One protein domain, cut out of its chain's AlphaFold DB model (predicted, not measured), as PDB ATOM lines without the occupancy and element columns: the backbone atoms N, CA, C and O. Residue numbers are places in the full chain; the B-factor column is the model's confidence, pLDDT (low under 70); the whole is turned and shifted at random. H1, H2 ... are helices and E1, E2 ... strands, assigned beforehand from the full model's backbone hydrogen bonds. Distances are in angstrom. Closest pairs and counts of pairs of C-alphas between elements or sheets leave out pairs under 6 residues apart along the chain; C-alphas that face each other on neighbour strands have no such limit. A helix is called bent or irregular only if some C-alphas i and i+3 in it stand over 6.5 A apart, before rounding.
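This is residues 18 to 163 of the 191 residues of an uncharacterized protein of Salinibacter sp. 10B (UniProt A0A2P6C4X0). An elongated body of helices has a bundle of three, H1, H3b and H4, side by side toward one end and two small separate strand hairpins, E1 E2 and E3 E4, toward the other. The long helix H2 runs past H4 and both arms of the bent helix H3, with E1 E2 packed on its second half; H5 packs beside H3a. The 146 printed residues hold five named helices and four named strands, in the order H1 H2 E1 E2 H3 H4 H5 E3 E4, and both two-stranded sheets are antiparallel. The class is mixed, helices and strands; the whole is compact, with a radius of gyration of the C-alphas of 17.0 A, and spans 54 by 31 by 24 A.

Look first at the hairpin of E1, residues 68 to 73, and E2, residues 78 to 83, where N 71 and O 80 are 3.0 A apart, within hydrogen-bond range. H2, residues 37 to 60, comes closest to E2 at the C-alphas of Glu 51 and Ala 81, 5.2 A. H3, residues 89 to 114, was assigned by its hydrogen bonds as one helix but is bent, C-alphas 96 and 99 being 7.1 A apart; its arms are H3a, 89 to 96, and H3b, 99 to 114, at a steep tilt of 58 degrees. With residues 53 to 60 alone, H2 touches H3a, closest at the C-alphas of Gly 57 and Ala 95, 3.7 A, opposite ways at a shallow tilt of 23 degrees. H3b and H4, residues 117 to 129, form a helical hairpin, closest at the C-alphas of Gly 104 and Ala 123, 4.4 A. H1, residues 18 to 27, touches H4 at a shallow tilt of 7 degrees, opposite ways, closest at the C-alphas of Ser 19 and Thr 120, 6.3 A; H1, H3b and H4 are a bundle, helices side by side. H5, residues 131 to 140, touches H3a, closest at the C-alphas of Val 96 and Asp 133, 5.9 A. In the hairpin of E3, residues 148 to 151, and E4, residues 158 to 162, N 159 and O 150 are within hydrogen-bond range at 2.7 A. E1 and E3 are apart. Every O i to N i+4 pair is within hydrogen-bond range in H3a, H4 and H5; H1 has 5 of 6, H2 19 of 20 and H3b 10 of 12.

Find C-alpha 18 at (-9.723, 7.562, 31.544), where H1 begins. H2 starts at C-alpha 37, (-24.487, 26.216, 31.563), and covers 34.1 A, with a kink of 33 degrees near residue 48. H3b measures 21.8 A and H4 18.5 A; E4 ends at C-alpha 162, (-33.601, -20.019, 33.390).

The two C-alphas farthest apart, those of Asp 31 and His 163, are 55.4 A from each other. The printed part has no cut, and no link between named elements is long. The mean pLDDT of the printed part is 92.4; residues 76, 154 and 162 to 163 are under 70.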
ATOM      1  N   LEU A  18      -9.665   7.805  32.992       96.12
ATOM      2  CA  LEU A  18      -9.723   7.562  31.544       96.12
ATOM      3  C   LEU A  18     -10.109   8.798  30.724       96.12
ATOM      4  O   LEU A  18      -9.878   8.815  29.518       96.12
ATOM      5  N   SER A  19     -10.695   9.818  31.350       96.12
ATOM      6  CA  SER A  19     -11.108  11.047  30.669       96.12
ATOM      7  C   SER A  19     -10.126  12.190  30.897       96.12
ATOM      8  O   SER A  19      -9.515  12.680  29.950       96.12
ATOM      9  N   VAL A  20      -9.923  12.593  32.150       94.75
ATOM     10  CA  VAL A  20      -9.159  13.796  32.501       94.75
ATOM     11  C   VAL A  20      -7.663  13.610  32.268       94.75
ATOM     12  O   VAL A  20      -7.023  14.521  31.746       94.75
ATOM     13  N   ILE A  21      -7.094  12.448  32.614       96.31
ATOM     14  CA  ILE A  21      -5.640  12.235  32.508       96.31
ATOM     15  C   ILE A  21      -5.182  12.248  31.042       96.31
ATOM     16  O   ILE A  21      -4.276  13.024  30.736       96.31
ATOM     17  N   PRO A  22      -5.784  11.474  30.110       97.44
ATOM     18  CA  PRO A  22      -5.399  11.545  28.704       97.44
ATOM     19  C   PRO A  22      -5.611  12.937  28.118       97.44
ATOM     20  O   PRO A  22      -4.745  13.424  27.397       97.44
ATOM     21  N   HIS A  23      -6.722  13.604  28.452       97.44
ATOM     22  CA  HIS A  23      -6.983  14.947  27.945       97.44
ATOM     23  C   HIS A  23      -5.899  15.932  28.385       97.44
ATOM     24  O   HIS A  23      -5.289  16.586  27.545       97.44
ATOM     25  N   GLY A  24      -5.608  15.974  29.688       96.69
ATOM     26  CA  GLY A  24      -4.570  16.836  30.243       96.69
ATOM     27  C   GLY A  24      -3.181  16.526  29.686       96.69
ATOM     28  O   GLY A  24      -2.404  17.445  29.450       96.69
ATOM     29  N   TYR A  25      -2.881  15.252  29.423       97.50
ATOM     30  CA  TYR A  25      -1.603  14.840  28.842       97.50
ATOM     31  C   TYR A  25      -1.424  15.306  27.389       97.50
ATOM     32  O   TYR A  25      -0.348  15.783  27.038       97.50
ATOM     33  N   PHE A  26      -2.453  15.174  26.545       97.19
ATOM     34  CA  PHE A  26      -2.346  15.500  25.116       97.19
ATOM     35  C   PHE A  26      -2.647  16.966  24.787       97.19
ATOM     36  O   PHE A  26      -2.055  17.508  23.857       97.19
ATOM     37  N   TRP A  27      -3.550  17.604  25.533       97.12
ATOM     38  CA  TRP A  27      -4.106  18.920  25.197       97.12
ATOM     39  C   TRP A  27      -3.925  19.967  26.300       97.12
ATOM     40  O   TRP A  27      -4.152  21.149  26.055       97.12
ATOM     41  N   GLY A  28      -3.499  19.556  27.498       95.44
ATOM     42  CA  GLY A  28      -3.523  20.405  28.687       95.44
ATOM     43  C   GLY A  28      -4.919  20.503  29.309       95.44
ATOM     44  O   GLY A  28      -5.897  19.954  28.801       95.44
ATOM     45  N   LEU A  29      -5.003  21.173  30.456       92.75
ATOM     46  CA  LEU A  29      -6.272  21.518  31.097       92.75
ATOM     47  C   LEU A  29      -6.523  23.014  30.888       92.75
ATOM     48  O   LEU A  29      -5.561  23.780  30.935       92.75
ATOM     49  N   PRO A  30      -7.771  23.441  30.652       89.44
ATOM     50  CA  PRO A  30      -8.045  24.852  30.446       89.44
ATOM     51  C   PRO A  30      -7.934  25.640  31.754       89.44
ATOM     52  O   PRO A  30      -8.262  25.136  32.831       89.44
ATOM     53  N   ASP A  31      -7.523  26.902  31.638       85.94
ATOM     54  CA  ASP A  31      -7.387  27.825  32.769       85.94
ATOM     55  C   ASP A  31      -8.738  28.403  33.230       85.94
ATOM     56  O   ASP A  31      -8.840  28.980  34.314       85.94
ATOM     57  N   GLU A  32      -9.805  28.259  32.435       81.00
ATOM     58  CA  GLU A  32     -11.132  28.729  32.836       81.00
ATOM     59  C   GLU A  32     -11.772  27.865  33.930       81.00
ATOM     60  O   GLU A  32     -11.937  26.652  33.813       81.00
ATOM     61  N   HIS A  33     -12.235  28.538  34.987       73.38
ATOM     62  CA  HIS A  33     -12.878  27.907  36.142       73.38
ATOM     63  C   HIS A  33     -14.413  27.892  36.073       73.38
ATOM     64  O   HIS A  33     -15.064  27.301  36.937       73.38
ATOM     65  N   LEU A  34     -15.017  28.558  35.082       86.31
ATOM     66  CA  LEU A  34     -16.473  28.628  34.957       86.31
ATOM     67  C   LEU A  34     -17.012  27.416  34.201       86.31
ATOM     68  O   LEU A  34     -16.675  27.188  33.043       86.31
ATOM     69  N   PHE A  35     -17.906  26.671  34.850       88.12
ATOM     70  CA  PHE A  35     -18.613  25.568  34.213       88.12
ATOM     71  C   PHE A  35     -19.727  26.113  33.300       88.12
ATOM     72  O   PHE A  35     -20.630  26.803  33.785       88.12
ATOM     73  N   PRO A  36     -19.711  25.822  31.990       91.94
ATOM     74  CA  PRO A  36     -20.681  26.377  31.061       91.94
ATOM     75  C   PRO A  36     -22.072  25.770  31.286       91.94
ATOM     76  O   PRO A  36     -22.253  24.551  31.298       91.94
ATOM     77  N   LEU A  37     -23.088  26.634  31.385       93.88
ATOM     78  CA  LEU A  37     -24.487  26.216  31.563       93.88
ATOM     79  C   LEU A  37     -24.992  25.330  30.414       93.88
ATOM     80  O   LEU A  37     -25.885  24.514  30.620       93.88
ATOM     81  N   SER A  38     -24.405  25.450  29.221       94.44
ATOM     82  CA  SER A  38     -24.722  24.594  28.076       94.44
ATOM     83  C   SER A  38     -24.371  23.125  28.324       94.44
ATOM     84  O   SER A  38     -25.160  22.259  27.960       94.44
ATOM     85  N   VAL A  39     -23.248  22.830  28.987       95.12
ATOM     86  CA  VAL A  39     -22.872  21.448  29.345       95.12
ATOM     87  C   VAL A  39     -23.829  20.897  30.394       95.12
ATOM     88  O   VAL A  39     -24.246  19.747  30.297       95.12
ATOM     89  N   LEU A  40     -24.232  21.727  31.359       94.69
ATOM     90  CA  LEU A  40     -25.196  21.325  32.379       94.69
ATOM     91  C   LEU A  40     -26.572  21.026  31.764       94.69
ATOM     92  O   LEU A  40     -27.169  19.990  32.049       94.69
ATOM     93  N   GLY A  41     -27.053  21.901  30.878       96.12
ATOM     94  CA  GLY A  41     -28.294  21.685  30.134       96.12
ATOM     95  C   GLY A  41     -28.235  20.436  29.253       96.12
ATOM     96  O   GLY A  41     -29.174  19.641  29.253       96.12
ATOM     97  N   ALA A  42     -27.112  20.217  28.559       97.19
ATOM     98  CA  ALA A  42     -26.889  19.018  27.758       97.19
ATOM     99  C   ALA A  42     -26.906  17.749  28.617       97.19
ATOM    100  O   ALA A  42     -27.532  16.770  28.221       97.19
ATOM    101  N   PHE A  43     -26.278  17.766  29.796       96.56
ATOM    102  CA  PHE A  43     -26.283  16.643  30.732       96.56
ATOM    103  C   PHE A  43     -27.709  16.265  31.150       96.56
ATOM    104  O   PHE A  43     -28.125  15.133  30.923       96.56
ATOM    105  N   PHE A  44     -28.499  17.212  31.667       94.62
ATOM    106  CA  PHE A  44     -29.871  16.918  32.098       94.62
ATOM    107  C   PHE A  44     -30.777  16.473  30.946       94.62
ATOM    108  O   PHE A  44     -31.547  15.527  31.108       94.62
ATOM    109  N   GLY A  45     -30.661  17.094  29.768       96.06
ATOM    110  CA  GLY A  45     -31.379  16.633  28.576       96.06
ATOM    111  C   GLY A  45     -30.973  15.214  28.163       96.06
ATOM    112  O   GLY A  45     -31.816  14.412  27.764       96.06
ATOM    113  N   SER A  46     -29.694  14.874  28.332       97.75
ATOM    114  CA  SER A  46     -29.154  13.554  28.005       97.75
ATOM    115  C   SER A  46     -29.627  12.458  28.951       97.75
ATOM    116  O   SER A  46     -29.660  11.315  28.523       97.75
ATOM    117  N   ILE A  47     -30.066  12.770  30.173       95.62
ATOM    118  CA  ILE A  47     -30.686  11.775  31.064       95.62
ATOM    119  C   ILE A  47     -31.993  11.232  30.464       95.62
ATOM    120  O   ILE A  47     -32.268  10.043  30.545       95.62
ATOM    121  N   ILE A  48     -32.785  12.069  29.787       95.44
ATOM    122  CA  ILE A  48     -34.000  11.603  29.095       95.44
ATOM    123  C   ILE A  48     -33.622  10.738  27.885       95.44
ATOM    124  O   ILE A  48     -34.226   9.694  27.636       95.44
ATOM    125  N   ILE A  49     -32.599  11.162  27.137       97.75
ATOM    126  CA  ILE A  49     -32.085  10.416  25.979       97.75
ATOM    127  C   ILE A  49     -31.478   9.077  26.424       97.75
ATOM    128  O   ILE A  49     -31.603   8.091  25.704       97.75
ATOM    129  N   HIS A  50     -30.863   9.026  27.605       97.81
ATOM    130  CA  HIS A  50     -30.286   7.822  28.203       97.81
ATOM    131  C   HIS A  50     -31.345   6.733  28.351       97.81
ATOM    132  O   HIS A  50     -31.194   5.648  27.793       97.81
ATOM    133  N   GLU A  51     -32.469   7.055  28.986       96.44
ATOM    134  CA  GLU A  51     -33.575   6.104  29.119       96.44
ATOM    135  C   GLU A  51     -34.172   5.739  27.757       96.44
ATOM    136  O   GLU A  51     -34.441   4.569  27.478       96.44
ATOM    137  N   ALA A  52     -34.327   6.710  26.851       96.94
ATOM    138  CA  ALA A  52     -34.820   6.434  25.502       96.94
ATOM    139  C   ALA A  52     -33.918   5.442  24.742       96.94
ATOM    140  O   ALA A  52     -34.422   4.588  24.011       96.94
ATOM    141  N   LEU A  53     -32.597   5.515  24.934       98.31
ATOM    142  CA  LEU A  53     -31.640   4.573  24.355       98.31
ATOM    143  C   LEU A  53     -31.795   3.168  24.948       98.31
ATOM    144  O   LEU A  53     -31.758   2.208  24.181       98.31
ATOM    145  N   HIS A  54     -32.049   3.018  26.250       97.31
ATOM    146  CA  HIS A  54     -32.421   1.710  26.804       97.31
ATOM    147  C   HIS A  54     -33.666   1.145  26.112       97.31
ATOM    148  O   HIS A  54     -33.634   0.012  25.635       97.31
ATOM    149  N   GLY A  55     -34.720   1.952  25.957       96.75
ATOM    150  CA  GLY A  55     -35.936   1.544  25.246       96.75
ATOM    151  C   GLY A  55     -35.682   1.127  23.792       96.75
ATOM    152  O   GLY A  55     -36.167   0.087  23.350       96.75
ATOM    153  N   ILE A  56     -34.868   1.881  23.045       97.75
ATOM    154  CA  ILE A  56     -34.440   1.497  21.686       97.75
ATOM    155  C   ILE A  56     -33.694   0.159  21.715       97.75
ATOM    156  O   ILE A  56     -33.944  -0.712  20.880       97.75
ATOM    157  N   GLY A  57     -32.809  -0.020  22.691       97.81
ATOM    158  CA  GLY A  57     -32.093  -1.265  22.914       97.81
ATOM    159  C   GLY A  57     -33.024  -2.449  23.180       97.81
ATOM    160  O   GLY A  57     -32.840  -3.505  22.580       97.81
ATOM    161  N   TYR A  58     -34.038  -2.280  24.031       97.56
ATOM    162  CA  TYR A  58     -35.036  -3.315  24.322       97.56
ATOM    163  C   TYR A  58     -35.864  -3.670  23.089       97.56
ATOM    164  O   TYR A  58     -36.075  -4.849  22.804       97.56
ATOM    165  N   TYR A  59     -36.246  -2.670  22.299       97.38
ATOM    166  CA  TYR A  59     -36.929  -2.893  21.030       97.38
ATOM    167  C   TYR A  59     -36.060  -3.702  20.052       97.38
ATOM    168  O   TYR A  59     -36.513  -4.686  19.470       97.38
ATOM    169  N   TRP A  60     -34.773  -3.366  19.916       97.00
ATOM    170  CA  TRP A  60     -33.826  -4.159  19.114       97.00
ATOM    171  C   TRP A  60     -33.563  -5.555  19.680       97.00
ATOM    172  O   TRP A  60     -33.191  -6.462  18.934       97.00
ATOM    173  N   ALA A  61     -33.764  -5.743  20.982       94.62
ATOM    174  CA  ALA A  61     -33.655  -7.030  21.649       94.62
ATOM    175  C   ALA A  61     -34.871  -7.946  21.431       94.62
ATOM    176  O   ALA A  61     -34.807  -9.117  21.816       94.62
ATOM    177  N   GLY A  62     -35.934  -7.445  20.791       93.38
ATOM    178  CA  GLY A  62     -37.131  -8.206  20.441       93.38
ATOM    179  C   GLY A  62     -38.345  -7.949  21.333       93.38
ATOM    180  O   GLY A  62     -39.301  -8.710  21.234       93.38
ATOM    181  N   ALA A  63     -38.318  -6.922  22.189       95.38
ATOM    182  CA  ALA A  63     -39.519  -6.441  22.874       95.38
ATOM    183  C   ALA A  63     -40.418  -5.650  21.912       95.38
ATOM    184  O   ALA A  63     -39.919  -4.954  21.018       95.38
ATOM    185  N   ASP A  64     -41.729  -5.680  22.136       95.75
ATOM    186  CA  ASP A  64     -42.647  -4.764  21.470       95.75
ATOM    187  C   ASP A  64     -42.666  -3.400  22.171       95.75
ATOM    188  O   ASP A  64     -42.284  -3.237  23.328       95.75
ATOM    189  N   ARG A  65     -43.149  -2.368  21.468       92.75
ATOM    190  CA  ARG A  65     -43.266  -1.014  22.044       92.75
ATOM    191  C   ARG A  65     -44.198  -0.963  23.255       92.75
ATOM    192  O   ARG A  65     -44.025  -0.088  24.094       92.75
ATOM    193  N   SER A  66     -45.187  -1.854  23.310       94.50
ATOM    194  CA  SER A  66     -46.106  -1.996  24.444       94.50
ATOM    195  C   SER A  66     -45.436  -2.562  25.690       94.50
ATOM    196  O   SER A  66     -45.968  -2.378  26.778       94.50
ATOM    197  N   ASP A  67     -44.288  -3.221  25.538       93.81
ATOM    198  CA  ASP A  67     -43.582  -3.882  26.636       93.81
ATOM    199  C   ASP A  67     -42.556  -2.954  27.304       93.81
ATOM    200  O   ASP A  67     -41.918  -3.333  28.285       93.81
ATOM    201  N   ILE A  68     -42.362  -1.748  26.754       95.38
ATOM    202  CA  ILE A  68     -41.370  -0.775  27.206       95.38
ATOM    203  C   ILE A  68     -42.090   0.368  27.914       95.38
ATOM    204  O   ILE A  68     -42.763   1.193  27.291       95.38
ATOM    205  N   GLU A  69     -41.895   0.443  29.220       93.62
ATOM    206  CA  GLU A  69     -42.492   1.458  30.074       93.62
ATOM    207  C   GLU A  69     -41.453   2.502  30.470       93.62
ATOM    208  O   GLU A  69     -40.335   2.179  30.870       93.62
ATOM    209  N   PHE A  70     -41.838   3.772  30.384       93.25
ATOM    210  CA  PHE A  70     -41.034   4.884  30.873       93.25
ATOM    211  C   PHE A  70     -41.703   5.498  32.091       93.25
ATOM    212  O   PHE A  70     -42.913   5.731  32.096       93.25
ATOM    213  N   GLY A  71     -40.910   5.827  33.102       89.94
ATOM    214  CA  GLY A  71     -41.426   6.450  34.309       89.94
ATOM    215  C   GLY A  71     -40.398   7.313  35.016       89.94
ATOM    216  O   GLY A  71     -39.311   7.583  34.508       89.94
ATOM    217  N   PHE A  72     -40.770   7.766  36.210       88.00
ATOM    218  CA  PHE A  72     -39.898   8.548  37.076       88.00
ATOM    219  C   PHE A  72     -39.899   7.964  38.483       88.00
ATOM    220  O   PHE A  72     -40.945   7.858  39.127       88.00
ATOM    221  N   ASN A  73     -38.722   7.582  38.969       83.38
ATOM    222  CA  ASN A  73     -38.547   7.122  40.334       83.38
ATOM    223  C   ASN A  73     -38.253   8.325  41.234       83.38
ATOM    224  O   ASN A  73     -37.125   8.807  41.294       83.38
ATOM    225  N   TRP A  74     -39.259   8.781  41.978       81.62
ATOM    226  CA  TRP A  74     -39.129   9.911  42.902       81.62
ATOM    227  C   TRP A  74     -38.189   9.648  44.080       81.62
ATOM    228  O   TRP A  74     -37.571  10.582  44.583       81.62
ATOM    229  N   SER A  75     -38.041   8.394  44.511       74.06
ATOM    230  CA  SER A  75     -37.105   8.032  45.581       74.06
ATOM    231  C   SER A  75     -35.651   8.041  45.103       74.06
ATOM    232  O   SER A  75     -34.751   8.307  45.896       74.06
ATOM    233  N   GLY A  76     -35.423   7.753  43.817       68.50
ATOM    234  CA  GLY A  76     -34.112   7.819  43.164       68.50
ATOM    235  C   GLY A  76     -33.832   9.129  42.421       68.50
ATOM    236  O   GLY A  76     -32.707   9.327  41.977       68.50
ATOM    237  N   LEU A  77     -34.838  10.002  42.285       80.00
ATOM    238  CA  LEU A  77     -34.832  11.227  41.472       80.00
ATOM    239  C   LEU A  77     -34.301  11.019  40.045       80.00
ATOM    240  O   LEU A  77     -33.579  11.860  39.512       80.00
ATOM    241  N   ALA A  78     -34.673   9.901  39.426       82.81
ATOM    242  CA  ALA A  78     -34.213   9.532  38.095       82.81
ATOM    243  C   ALA A  78     -35.377   9.004  37.243       82.81
ATOM    244  O   ALA A  78     -36.236   8.280  37.769       82.81
ATOM    245  N   PRO A  79     -35.429   9.346  35.942       88.38
ATOM    246  CA  PRO A  79     -36.277   8.622  35.012       88.38
ATOM    247  C   PRO A  79     -35.781   7.178  34.871       88.38
ATOM    248  O   PRO A  79     -34.659   6.861  35.259       88.38
ATOM    249  N   TYR A  80     -36.631   6.304  34.350       89.19
ATOM    250  CA  TYR A  80     -36.254   4.931  34.033       89.19
ATOM    251  C   TYR A  80     -36.969   4.449  32.771       89.19
ATOM    252  O   TYR A  80     -38.092   4.883  32.490       89.19
ATOM    253  N   ALA A  81     -36.337   3.519  32.064       91.50
ATOM    254  CA  ALA A  81     -36.950   2.636  31.081       91.50
ATOM    255  C   ALA A  81     -36.995   1.199  31.625       91.50
ATOM    256  O   ALA A  81     -35.983   0.667  32.080       91.50
ATOM    257  N   HIS A  82     -38.161   0.565  31.561       91.88
ATOM    258  CA  HIS A  82     -38.398  -0.785  32.059       91.88
ATOM    259  C   HIS A  82     -38.946  -1.676  30.946       91.88
ATOM    260  O   HIS A  82     -39.925  -1.314  30.294       91.88
ATOM    261  N   CYS A  83     -38.330  -2.838  30.733       93.12
ATOM    262  CA  CYS A  83     -38.873  -3.873  29.856       93.12
ATOM    263  C   CYS A  83     -39.663  -4.901  30.679       93.12
ATOM    264  O   CYS A  83     -39.092  -5.611  31.513       93.12
ATOM    265  N   THR A  84     -40.968  -5.004  30.430       91.75
ATOM    266  CA  THR A  84     -41.873  -5.870  31.203       91.75
ATOM    267  C   THR A  84     -41.765  -7.344  30.815       91.75
ATOM    268  O   THR A  84     -42.165  -8.213  31.587       91.75
ATOM    269  N   VAL A  85     -41.187  -7.651  29.650       92.94
ATOM    270  CA  VAL A  85     -41.064  -9.018  29.128       92.94
ATOM    271  C   VAL A  85     -39.631  -9.557  29.225       92.94
ATOM    272  O   VAL A  85     -38.660  -8.803  29.130       92.94
ATOM    273  N   PRO A  86     -39.447 -10.881  29.375       93.62
ATOM    274  CA  PRO A  86     -38.115 -11.480  29.376       93.62
ATOM    275  C   PRO A  86     -37.405 -11.351  28.027       93.62
ATOM    276  O   PRO A  86     -37.942 -11.740  26.995       93.62
ATOM    277  N   LEU A  87     -36.152 -10.911  28.040       94.12
ATOM    278  CA  LEU A  87     -35.260 -10.830  26.883       94.12
ATOM    279  C   LEU A  87     -34.105 -11.825  27.015       94.12
ATOM    280  O   LEU A  87     -33.776 -12.287  28.108       94.12
ATOM    281  N   ARG A  88     -33.452 -12.179  25.905       93.88
ATOM    282  CA  ARG A  88     -32.212 -12.970  25.979       93.88
ATOM    283  C   ARG A  88     -31.094 -12.114  26.582       93.88
ATOM    284  O   ARG A  88     -30.975 -10.932  26.269       93.88
ATOM    285  N   ALA A  89     -30.230 -12.725  27.387       94.38
ATOM    286  CA  ALA A  89     -29.204 -12.003  28.137       94.38
ATOM    287  C   ALA A  89     -28.229 -11.216  27.244       94.38
ATOM    288  O   ALA A  89     -27.830 -10.114  27.608       94.38
ATOM    289  N   THR A  90     -27.833 -11.741  26.078       95.62
ATOM    290  CA  THR A  90     -26.950 -11.008  25.150       95.62
ATOM    291  C   THR A  90     -27.587  -9.718  24.622       95.62
ATOM    292  O   THR A  90     -27.001  -8.659  24.843       95.62
ATOM    293  N   PRO A  91     -28.746  -9.747  23.937       96.00
ATOM    294  CA  PRO A  91     -29.352  -8.514  23.443       96.00
ATOM    295  C   PRO A  91     -29.802  -7.583  24.579       96.00
ATOM    296  O   PRO A  91     -29.679  -6.371  24.439       96.00
ATOM    297  N   TYR A  92     -30.188  -8.121  25.740       95.75
ATOM    298  CA  TYR A  92     -30.423  -7.316  26.941       95.75
ATOM    299  C   TYR A  92     -29.173  -6.527  27.370       95.75
ATOM    300  O   TYR A  92     -29.248  -5.323  27.598       95.75
ATOM    301  N   ARG A  93     -27.986  -7.150  27.407       97.00
ATOM    302  CA  ARG A  93     -26.731  -6.427  27.703       97.00
ATOM    303  C   ARG A  93     -26.442  -5.326  26.695       97.00
ATOM    304  O   ARG A  93     -25.918  -4.290  27.078       97.00
ATOM    305  N   VAL A  94     -26.751  -5.544  25.418       97.44
ATOM    306  CA  VAL A  94     -26.588  -4.495  24.401       97.44
ATOM    307  C   VAL A  94     -27.514  -3.321  24.712       97.44
ATOM    308  O   VAL A  94     -27.057  -2.182  24.687       97.44
ATOM    309  N   ALA A  95     -28.770  -3.593  25.078       97.06
ATOM    310  CA  ALA A  95     -29.722  -2.560  25.477       97.06
ATOM    311  C   ALA A  95     -29.262  -1.767  26.708       97.06
ATOM    312  O   ALA A  95     -29.335  -0.538  26.719       97.06
ATOM    313  N   VAL A  96     -28.715  -2.454  27.713       96.69
ATOM    314  CA  VAL A  96     -28.149  -1.829  28.917       96.69
ATOM    315  C   VAL A  96     -26.874  -1.034  28.602       96.69
ATOM    316  O   VAL A  96     -26.657   0.035  29.152       96.69
ATOM    317  N   ALA A  97     -26.017  -1.509  27.699       97.94
ATOM    318  CA  ALA A  97     -24.769  -0.820  27.358       97.94
ATOM    319  C   ALA A  97     -24.973   0.427  26.485       97.94
ATOM    320  O   ALA A  97     -24.108   1.308  26.465       97.94
ATOM    321  N   LEU A  98     -26.072   0.486  25.726       98.12
ATOM    322  CA  LEU A  98     -26.257   1.461  24.655       98.12
ATOM    323  C   LEU A  98     -26.107   2.923  25.114       98.12
ATOM    324  O   LEU A  98     -25.369   3.655  24.448       98.12
ATOM    325  N   PRO A  99     -26.704   3.371  26.234       98.12
ATOM    326  CA  PRO A  99     -26.589   4.767  26.647       98.12
ATOM    327  C   PRO A  99     -25.161   5.165  27.021       98.12
ATOM    328  O   PRO A  99     -24.652   6.172  26.528       98.12
ATOM    329  N   GLY A 100     -24.473   4.337  27.814       98.00
ATOM    330  CA  GLY A 100     -23.080   4.575  28.198       98.00
ATOM    331  C   GLY A 100     -22.134   4.605  26.995       98.00
ATOM    332  O   GLY A 100     -21.205   5.413  26.954       98.00
ATOM    333  N   LEU A 101     -22.393   3.784  25.974       98.44
ATOM    334  CA  LEU A 101     -21.624   3.807  24.729       98.44
ATOM    335  C   LEU A 101     -21.889   5.081  23.916       98.44
ATOM    336  O   LEU A 101     -20.942   5.758  23.516       98.44
ATOM    337  N   VAL A 102     -23.159   5.417  23.682       98.56
ATOM    338  CA  VAL A 102     -23.557   6.509  22.779       98.56
ATOM    339  C   VAL A 102     -23.331   7.888  23.392       98.56
ATOM    340  O   VAL A 102     -22.871   8.785  22.692       98.56
ATOM    341  N   LEU A 103     -23.638   8.068  24.678       98.44
ATOM    342  CA  LEU A 103     -23.562   9.362  25.368       98.44
ATOM    343  C   LEU A 103     -22.267   9.531  26.175       98.44
ATOM    344  O   LEU A 103     -21.866  10.655  26.463       98.44
ATOM    345  N   GLY A 104     -21.598   8.432  26.527       98.25
ATOM    346  CA  GLY A 104     -20.344   8.442  27.279       98.25
ATOM    347  C   GLY A 104     -19.120   8.169  26.408       98.25
ATOM    348  O   GLY A 104     -18.282   9.043  26.206       98.25
ATOM    349  N   VAL A 105     -19.001   6.957  25.862       98.31
ATOM    350  CA  VAL A 105     -17.783   6.524  25.150       98.31
ATOM    351  C   VAL A 105     -17.568   7.283  23.837       98.31
ATOM    352  O   VAL A 105     -16.455   7.751  23.592       98.31
ATOM    353  N   LEU A 106     -18.600   7.441  22.998       98.38
ATOM    354  CA  LEU A 106     -18.456   8.173  21.732       98.38
ATOM    355  C   LEU A 106     -18.068   9.647  21.958       98.38
ATOM    356  O   LEU A 106     -17.083  10.086  21.358       98.38
ATOM    357  N   PRO A 107     -18.743  10.418  22.839       98.12
ATOM    358  CA  PRO A 107     -18.371  11.806  23.084       98.12
ATOM    359  C   PRO A 107     -17.010  11.930  23.769       98.12
ATOM    360  O   PRO A 107     -16.300  12.898  23.503       98.12
ATOM    361  N   LEU A 108     -16.598  10.937  24.573       98.38
ATOM    362  CA  LEU A 108     -15.246  10.892  25.129       98.38
ATOM    363  C   LEU A 108     -14.203  10.770  24.015       98.38
ATOM    364  O   LEU A 108     -13.233  11.523  24.005       98.38
ATOM    365  N   GLY A 109     -14.415   9.869  23.053       98.25
ATOM    366  CA  GLY A 109     -13.530   9.713  21.897       98.25
ATOM    367  C   GLY A 109     -13.404  10.999  21.076       98.25
ATOM    368  O   GLY A 109     -12.297  11.385  20.706       98.25
ATOM    369  N   VAL A 110     -14.515  11.708  20.857       98.25
ATOM    370  CA  VAL A 110     -14.518  13.022  20.185       98.25
ATOM    371  C   VAL A 110     -13.771  14.070  21.016       98.25
ATOM    372  O   VAL A 110     -12.923  14.785  20.485       98.25
ATOM    373  N   GLY A 111     -14.047  14.141  22.320       98.19
ATOM    374  CA  GLY A 111     -13.414  15.082  23.242       98.19
ATOM    375  C   GLY A 111     -11.898  14.913  23.313       98.19
ATOM    376  O   GLY A 111     -11.164  15.894  23.217       98.19
ATOM    377  N   LEU A 112     -11.433  13.667  23.414       98.12
ATOM    378  CA  LEU A 112     -10.012  13.326  23.434       98.12
ATOM    379  C   LEU A 112      -9.350  13.461  22.061       98.12
ATOM    380  O   LEU A 112      -8.191  13.856  21.996       98.12
ATOM    381  N   GLY A 113     -10.048  13.145  20.969       98.06
ATOM    382  CA  GLY A 113      -9.487  13.218  19.618       98.06
ATOM    383  C   GLY A 113      -9.308  14.645  19.100       98.06
ATOM    384  O   GLY A 113      -8.417  14.890  18.292       98.06
ATOM    385  N   LEU A 114     -10.140  15.581  19.565       97.88
ATOM    386  CA  LEU A 114     -10.166  16.970  19.094       97.88
ATOM    387  C   LEU A 114      -9.717  17.996  20.147       97.88
ATOM    388  O   LEU A 114      -9.781  19.194  19.880       97.88
ATOM    389  N   GLY A 115      -9.323  17.560  21.347       96.69
ATOM    390  CA  GLY A 115      -8.946  18.469  22.436       96.69
ATOM    391  C   GLY A 115     -10.108  19.309  22.972       96.69
ATOM    392  O   GLY A 115      -9.916  20.409  23.482       96.69
ATOM    393  N   LEU A 116     -11.344  18.811  22.863       96.38
ATOM    394  CA  LEU A 116     -12.535  19.516  23.334       96.38
ATOM    395  C   LEU A 116     -12.793  19.189  24.809       96.38
ATOM    396  O   LEU A 116     -13.438  18.186  25.142       96.38
ATOM    397  N   TRP A 117     -12.292  20.046  25.702       95.75
ATOM    398  CA  TRP A 117     -12.402  19.858  27.154       95.75
ATOM    399  C   TRP A 117     -13.847  19.645  27.613       95.75
ATOM    400  O   TRP A 117     -14.164  18.648  28.256       95.75
ATOM    401  N   TRP A 118     -14.758  20.534  27.214       95.50
ATOM    402  CA  TRP A 118     -16.155  20.468  27.647       95.50
ATOM    403  C   TRP A 118     -16.905  19.239  27.116       95.50
ATOM    404  O   TRP A 118     -17.806  18.745  27.789       95.50
ATOM    405  N   PHE A 119     -16.493  18.689  25.969       96.12
ATOM    406  CA  PHE A 119     -16.981  17.392  25.481       96.12
ATOM    407  C   PHE A 119     -16.453  16.232  26.328       96.12
ATOM    408  O   PHE A 119     -17.206  15.315  26.642       96.12
ATOM    409  N   THR A 120     -15.186  16.292  26.743       97.62
ATOM    410  CA  THR A 120     -14.574  15.297  27.640       97.62
ATOM    411  C   THR A 120     -15.267  15.289  29.004       97.62
ATOM    412  O   THR A 120     -15.592  14.225  29.527       97.62
ATOM    413  N   VAL A 121     -15.565  16.471  29.551       96.44
ATOM    414  CA  VAL A 121     -16.320  16.628  30.803       96.44
ATOM    415  C   VAL A 121     -17.755  16.120  30.656       96.44
ATOM    416  O   VAL A 121     -18.209  15.350  31.499       96.44
ATOM    417  N   TYR A 122     -18.462  16.497  29.586       97.94
ATOM    418  CA  TYR A 122     -19.801  15.973  29.295       97.94
ATOM    419  C   TYR A 122     -19.807  14.438  29.235       97.94
ATOM    420  O   TYR A 122     -20.618  13.789  29.894       97.94
ATOM    421  N   ALA A 123     -18.855  13.856  28.508       98.25
ATOM    422  CA  ALA A 123     -18.714  12.415  28.375       98.25
ATOM    423  C   ALA A 123     -18.451  11.726  29.721       98.25
ATOM    424  O   ALA A 123     -19.059  10.703  30.026       98.25
ATOM    425  N   PHE A 124     -17.586  12.309  30.556       97.62
ATOM    426  CA  PHE A 124     -17.331  11.834  31.916       97.62
ATOM    427  C   PHE A 124     -18.599  11.837  32.786       97.62
ATOM    428  O   PHE A 124     -18.865  10.858  33.491       97.62
ATOM    429  N   LEU A 125     -19.402  12.903  32.718       97.00
ATOM    430  CA  LEU A 125     -20.670  12.985  33.445       97.00
ATOM    431  C   LEU A 125     -21.649  11.900  32.981       97.00
ATOM    432  O   LEU A 125     -22.257  11.237  33.820       97.00
ATOM    433  N   MET A 126     -21.755  11.661  31.672       98.00
ATOM    434  CA  MET A 126     -22.630  10.616  31.130       98.00
ATOM    435  C   MET A 126     -22.140   9.195  31.440       98.00
ATOM    436  O   MET A 126     -22.952   8.336  31.768       98.00
ATOM    437  N   LEU A 127     -20.828   8.937  31.426       97.44
ATOM    438  CA  LEU A 127     -20.269   7.659  31.893       97.44
ATOM    439  C   LEU A 127     -20.568   7.424  33.377       97.44
ATOM    440  O   LEU A 127     -20.885   6.308  33.779       97.44
ATOM    441  N   THR A 128     -20.508   8.485  34.182       95.31
ATOM    442  CA  THR A 128     -20.866   8.425  35.602       95.31
ATOM    443  C   THR A 128     -22.358   8.156  35.795       95.31
ATOM    444  O   THR A 128     -22.715   7.327  36.631       95.31
ATOM    445  N   ALA A 129     -23.233   8.783  35.001       93.81
ATOM    446  CA  ALA A 129     -24.665   8.479  34.999       93.81
ATOM    447  C   ALA A 129     -24.936   7.007  34.620       93.81
ATOM    448  O   ALA A 129     -25.740   6.344  35.267       93.81
ATOM    449  N   ALA A 130     -24.172   6.462  33.667       94.88
ATOM    450  CA  ALA A 130     -24.222   5.061  33.244       94.88
ATOM    451  C   ALA A 130     -23.457   4.081  34.165       94.88
ATOM    452  O   ALA A 130     -23.293   2.904  33.834       94.88
ATOM    453  N   ALA A 131     -22.950   4.515  35.328       92.81
ATOM    454  CA  ALA A 131     -22.184   3.639  36.222       92.81
ATOM    455  C   ALA A 131     -23.029   2.470  36.766       92.81
ATOM    456  O   ALA A 131     -22.498   1.387  37.028       92.81
ATOM    457  N   GLY A 132     -24.342   2.674  36.928       89.56
ATOM    458  CA  GLY A 132     -25.291   1.609  37.266       89.56
ATOM    459  C   GLY A 132     -25.351   0.531  36.183       89.56
ATOM    460  O   GLY A 132     -25.243  -0.656  36.495       89.56
ATOM    461  N   ASP A 133     -25.408   0.947  34.920       93.44
ATOM    462  CA  ASP A 133     -25.449   0.061  33.753       93.44
ATOM    463  C   ASP A 133     -24.157  -0.742  33.636       93.44
ATOM    464  O   ASP A 133     -24.177  -1.964  33.499       93.44
ATOM    465  N   ALA A 134     -23.009  -0.077  33.785       93.69
ATOM    466  CA  ALA A 134     -21.704  -0.731  33.780       93.69
ATOM    467  C   ALA A 134     -21.590  -1.793  34.888       93.69
ATOM    468  O   ALA A 134     -21.071  -2.891  34.655       93.69
ATOM    469  N   LEU A 135     -22.110  -1.502  36.086       91.38
ATOM    470  CA  LEU A 135     -22.165  -2.468  37.180       91.38
ATOM    471  C   LEU A 135     -23.103  -3.640  36.858       91.38
ATOM    472  O   LEU A 135     -22.738  -4.791  37.107       91.38
ATOM    473  N   LEU A 136     -24.280  -3.378  36.287       91.12
ATOM    474  CA  LEU A 136     -25.217  -4.424  35.875       91.12
ATOM    475  C   LEU A 136     -24.586  -5.348  34.827       91.12
ATOM    476  O   LEU A 136     -24.605  -6.568  34.993       91.12
ATOM    477  N   LEU A 137     -23.930  -4.788  33.811       93.94
ATOM    478  CA  LEU A 137     -23.184  -5.547  32.805       93.94
ATOM    479  C   LEU A 137     -22.077  -6.396  33.437       93.94
ATOM    480  O   LEU A 137     -21.913  -7.567  33.082       93.94
ATOM    481  N   TRP A 138     -21.347  -5.840  34.406       92.50
ATOM    482  CA  TRP A 138     -20.323  -6.577  35.141       92.50
ATOM    483  C   TRP A 138     -20.910  -7.751  35.924       92.50
ATOM    484  O   TRP A 138     -20.349  -8.848  35.890       92.50
ATOM    485  N   ILE A 139     -22.037  -7.559  36.612       90.00
ATOM    486  CA  ILE A 139     -22.741  -8.625  37.342       90.00
ATOM    487  C   ILE A 139     -23.226  -9.701  36.363       90.00
ATOM    488  O   ILE A 139     -23.016 -10.892  36.595       90.00
ATOM    489  N   MET A 140     -23.790  -9.292  35.229       90.75
ATOM    490  CA  MET A 140     -24.314 -10.193  34.206       90.75
ATOM    491  C   MET A 140     -23.246 -10.937  33.402       90.75
ATOM    492  O   MET A 140     -23.609 -11.842  32.649       90.75
ATOM    493  N   ARG A 141     -21.950 -10.614  33.535       92.88
ATOM    494  CA  ARG A 141     -20.872 -11.189  32.703       92.88
ATOM    495  C   ARG A 141     -20.802 -12.719  32.736       92.88
ATOM    496  O   ARG A 141     -20.392 -13.326  31.756       92.88
ATOM    497  N   ALA A 142     -21.200 -13.326  33.855       89.81
ATOM    498  CA  ALA A 142     -21.188 -14.775  34.049       89.81
ATOM    499  C   ALA A 142     -22.488 -15.468  33.598       89.81
ATOM    500  O   ALA A 142     -22.545 -16.693  33.547       89.81
ATOM    501  N   VAL A 143     -23.538 -14.708  33.272       91.06
ATOM    502  CA  VAL A 143     -24.809 -15.268  32.799       91.06
ATOM    503  C   VAL A 143     -24.612 -15.800  31.367       91.06
ATOM    504  O   VAL A 143     -23.968 -15.136  30.551       91.06
ATOM    505  N   PRO A 144     -25.136 -16.977  30.993       92.81
ATOM    506  CA  PRO A 144     -25.097 -17.421  29.603       92.81
ATOM    507  C   PRO A 144     -25.856 -16.443  28.701       92.81
ATOM    508  O   PRO A 144     -26.965 -16.035  29.030       92.81
ATOM    509  N   GLY A 145     -25.295 -16.080  27.546       91.00
ATOM    510  CA  GLY A 145     -25.919 -15.112  26.628       91.00
ATOM    511  C   GLY A 145     -27.300 -15.532  26.104       91.00
ATOM    512  O   GLY A 145     -28.124 -14.697  25.737       91.00
ATOM    513  N   SER A 146     -27.560 -16.837  26.113       91.44
ATOM    514  CA  SER A 146     -28.831 -17.449  25.755       91.44
ATOM    515  C   SER A 146     -29.803 -17.591  26.930       91.44
ATOM    516  O   SER A 146     -30.938 -17.989  26.700       91.44
ATOM    517  N   ALA A 147     -29.427 -17.286  28.172       91.88
ATOM    518  CA  ALA A 147     -30.374 -17.300  29.286       91.88
ATOM    519  C   ALA A 147     -31.448 -16.215  29.111       91.88
ATOM    520  O   ALA A 147     -31.212 -15.197  28.454       91.88
ATOM    521  N   TRP A 148     -32.617 -16.432  29.708       91.00
ATOM    522  CA  TRP A 148     -33.676 -15.429  29.763       91.00
ATOM    523  C   TRP A 148     -33.473 -14.502  30.957       91.00
ATOM    524  O   TRP A 148     -33.191 -14.960  32.067       91.00
ATOM    525  N   THR A 149     -33.616 -13.203  30.723       91.94
ATOM    526  CA  THR A 149     -33.438 -12.142  31.712       91.94
ATOM    527  C   THR A 149     -34.550 -11.121  31.591       91.94
ATOM    528  O   THR A 149     -34.881 -10.714  30.484       91.94
ATOM    529  N   GLN A 150     -35.104 -10.683  32.709       90.00
ATOM    530  CA  GLN A 150     -36.138  -9.648  32.748       90.00
ATOM    531  C   GLN A 150     -35.684  -8.557  33.710       90.00
ATOM    532  O   GLN A 150     -35.046  -8.874  34.716       90.00
ATOM    533  N   ASP A 151     -36.000  -7.295  33.434       87.38
ATOM    534  CA  ASP A 151     -35.796  -6.242  34.428       87.38
ATOM    535  C   ASP A 151     -36.537  -6.595  35.721       87.38
ATOM    536  O   ASP A 151     -37.644  -7.137  35.705       87.38
ATOM    537  N   HIS A 152     -35.918  -6.317  36.865       81.75
ATOM    538  CA  HIS A 152     -36.559  -6.603  38.136       81.75
ATOM    539  C   HIS A 152     -37.712  -5.598  38.360       81.75
ATOM    540  O   HIS A 152     -37.455  -4.396  38.381       81.75
ATOM    541  N   PRO A 153     -38.956  -6.045  38.637       72.06
ATOM    542  CA  PRO A 153     -40.136  -5.163  38.669       72.06
ATOM    543  C   PRO A 153     -40.069  -4.010  39.684       72.06
ATOM    544  O   PRO A 153     -40.648  -2.952  39.482       72.06
ATOM    545  N   SER A 154     -39.387  -4.221  40.816       67.56
ATOM    546  CA  SER A 154     -39.329  -3.255  41.925       67.56
ATOM    547  C   SER A 154     -37.924  -2.860  42.397       67.56
ATOM    548  O   SER A 154     -37.791  -2.069  43.333       67.56
ATOM    549  N   LYS A 155     -36.855  -3.413  41.813       71.56
ATOM    550  CA  LYS A 155     -35.473  -3.194  42.271       71.56
ATOM    551  C   LYS A 155     -34.574  -2.902  41.080       71.56
ATOM    552  O   LYS A 155     -34.823  -3.372  39.984       71.56
ATOM    553  N   MET A 156     -33.484  -2.181  41.321       71.19
ATOM    554  CA  MET A 156     -32.446  -1.995  40.308       71.19
ATOM    555  C   MET A 156     -31.768  -3.336  39.995       71.19
ATOM    556  O   MET A 156     -31.282  -4.007  40.912       71.19
ATOM    557  N   GLY A 157     -31.711  -3.694  38.713       80.50
ATOM    558  CA  GLY A 157     -31.098  -4.921  38.205       80.50
ATOM    559  C   GLY A 157     -32.085  -5.808  37.445       80.50
ATOM    560  O   GLY A 157     -33.189  -5.385  37.119       80.50
ATOM    561  N   CYS A 158     -31.687  -7.050  37.177       85.12
ATOM    562  CA  CYS A 158     -32.480  -8.005  36.407       85.12
ATOM    563  C   CYS A 158     -32.645  -9.346  37.134       85.12
ATOM    564  O   CYS A 158     -31.789  -9.769  37.917       85.12
ATOM    565  N   LEU A 159     -33.727 -10.049  36.819       86.31
ATOM    566  CA  LEU A 159     -33.967 -11.447  37.155       86.31
ATOM    567  C   LEU A 159     -33.371 -12.349  36.068       86.31
ATOM    568  O   LEU A 159     -33.449 -12.024  34.885       86.31
ATOM    569  N   VAL A 160     -32.812 -13.498  36.453       86.62
ATOM    570  CA  VAL A 160     -32.381 -14.555  35.520       86.62
ATOM    571  C   VAL A 160     -33.389 -15.699  35.616       86.62
ATOM    572  O   VAL A 160     -33.486 -16.342  36.657       86.62
ATOM    573  N   LEU A 161     -34.150 -15.938  34.546       81.06
ATOM    574  CA  LEU A 161     -35.359 -16.775  34.564       81.06
ATOM    575  C   LEU A 161     -35.145 -18.230  34.105       81.06
ATOM    576  O   LEU A 161     -36.081 -19.021  34.142       81.06
ATOM    577  N   GLY A 162     -33.933 -18.618  33.692       67.81
ATOM    578  CA  GLY A 162     -33.601 -20.019  33.390       67.81
ATOM    579  C   GLY A 162     -32.809 -20.251  32.098       67.81
ATOM    580  O   GLY A 162     -32.388 -19.312  31.417       67.81
ATOM    581  N   HIS A 163     -32.560 -21.535  31.796       59.94
ATOM    582  CA  HIS A 163     -31.627 -21.997  30.760       59.94
ATOM    583  C   HIS A 163     -32.157 -21.889  29.317       59.94
ATOM    584  O   HIS A 163     -33.347 -21.997  29.035       59.94
TER     585      HIS A 163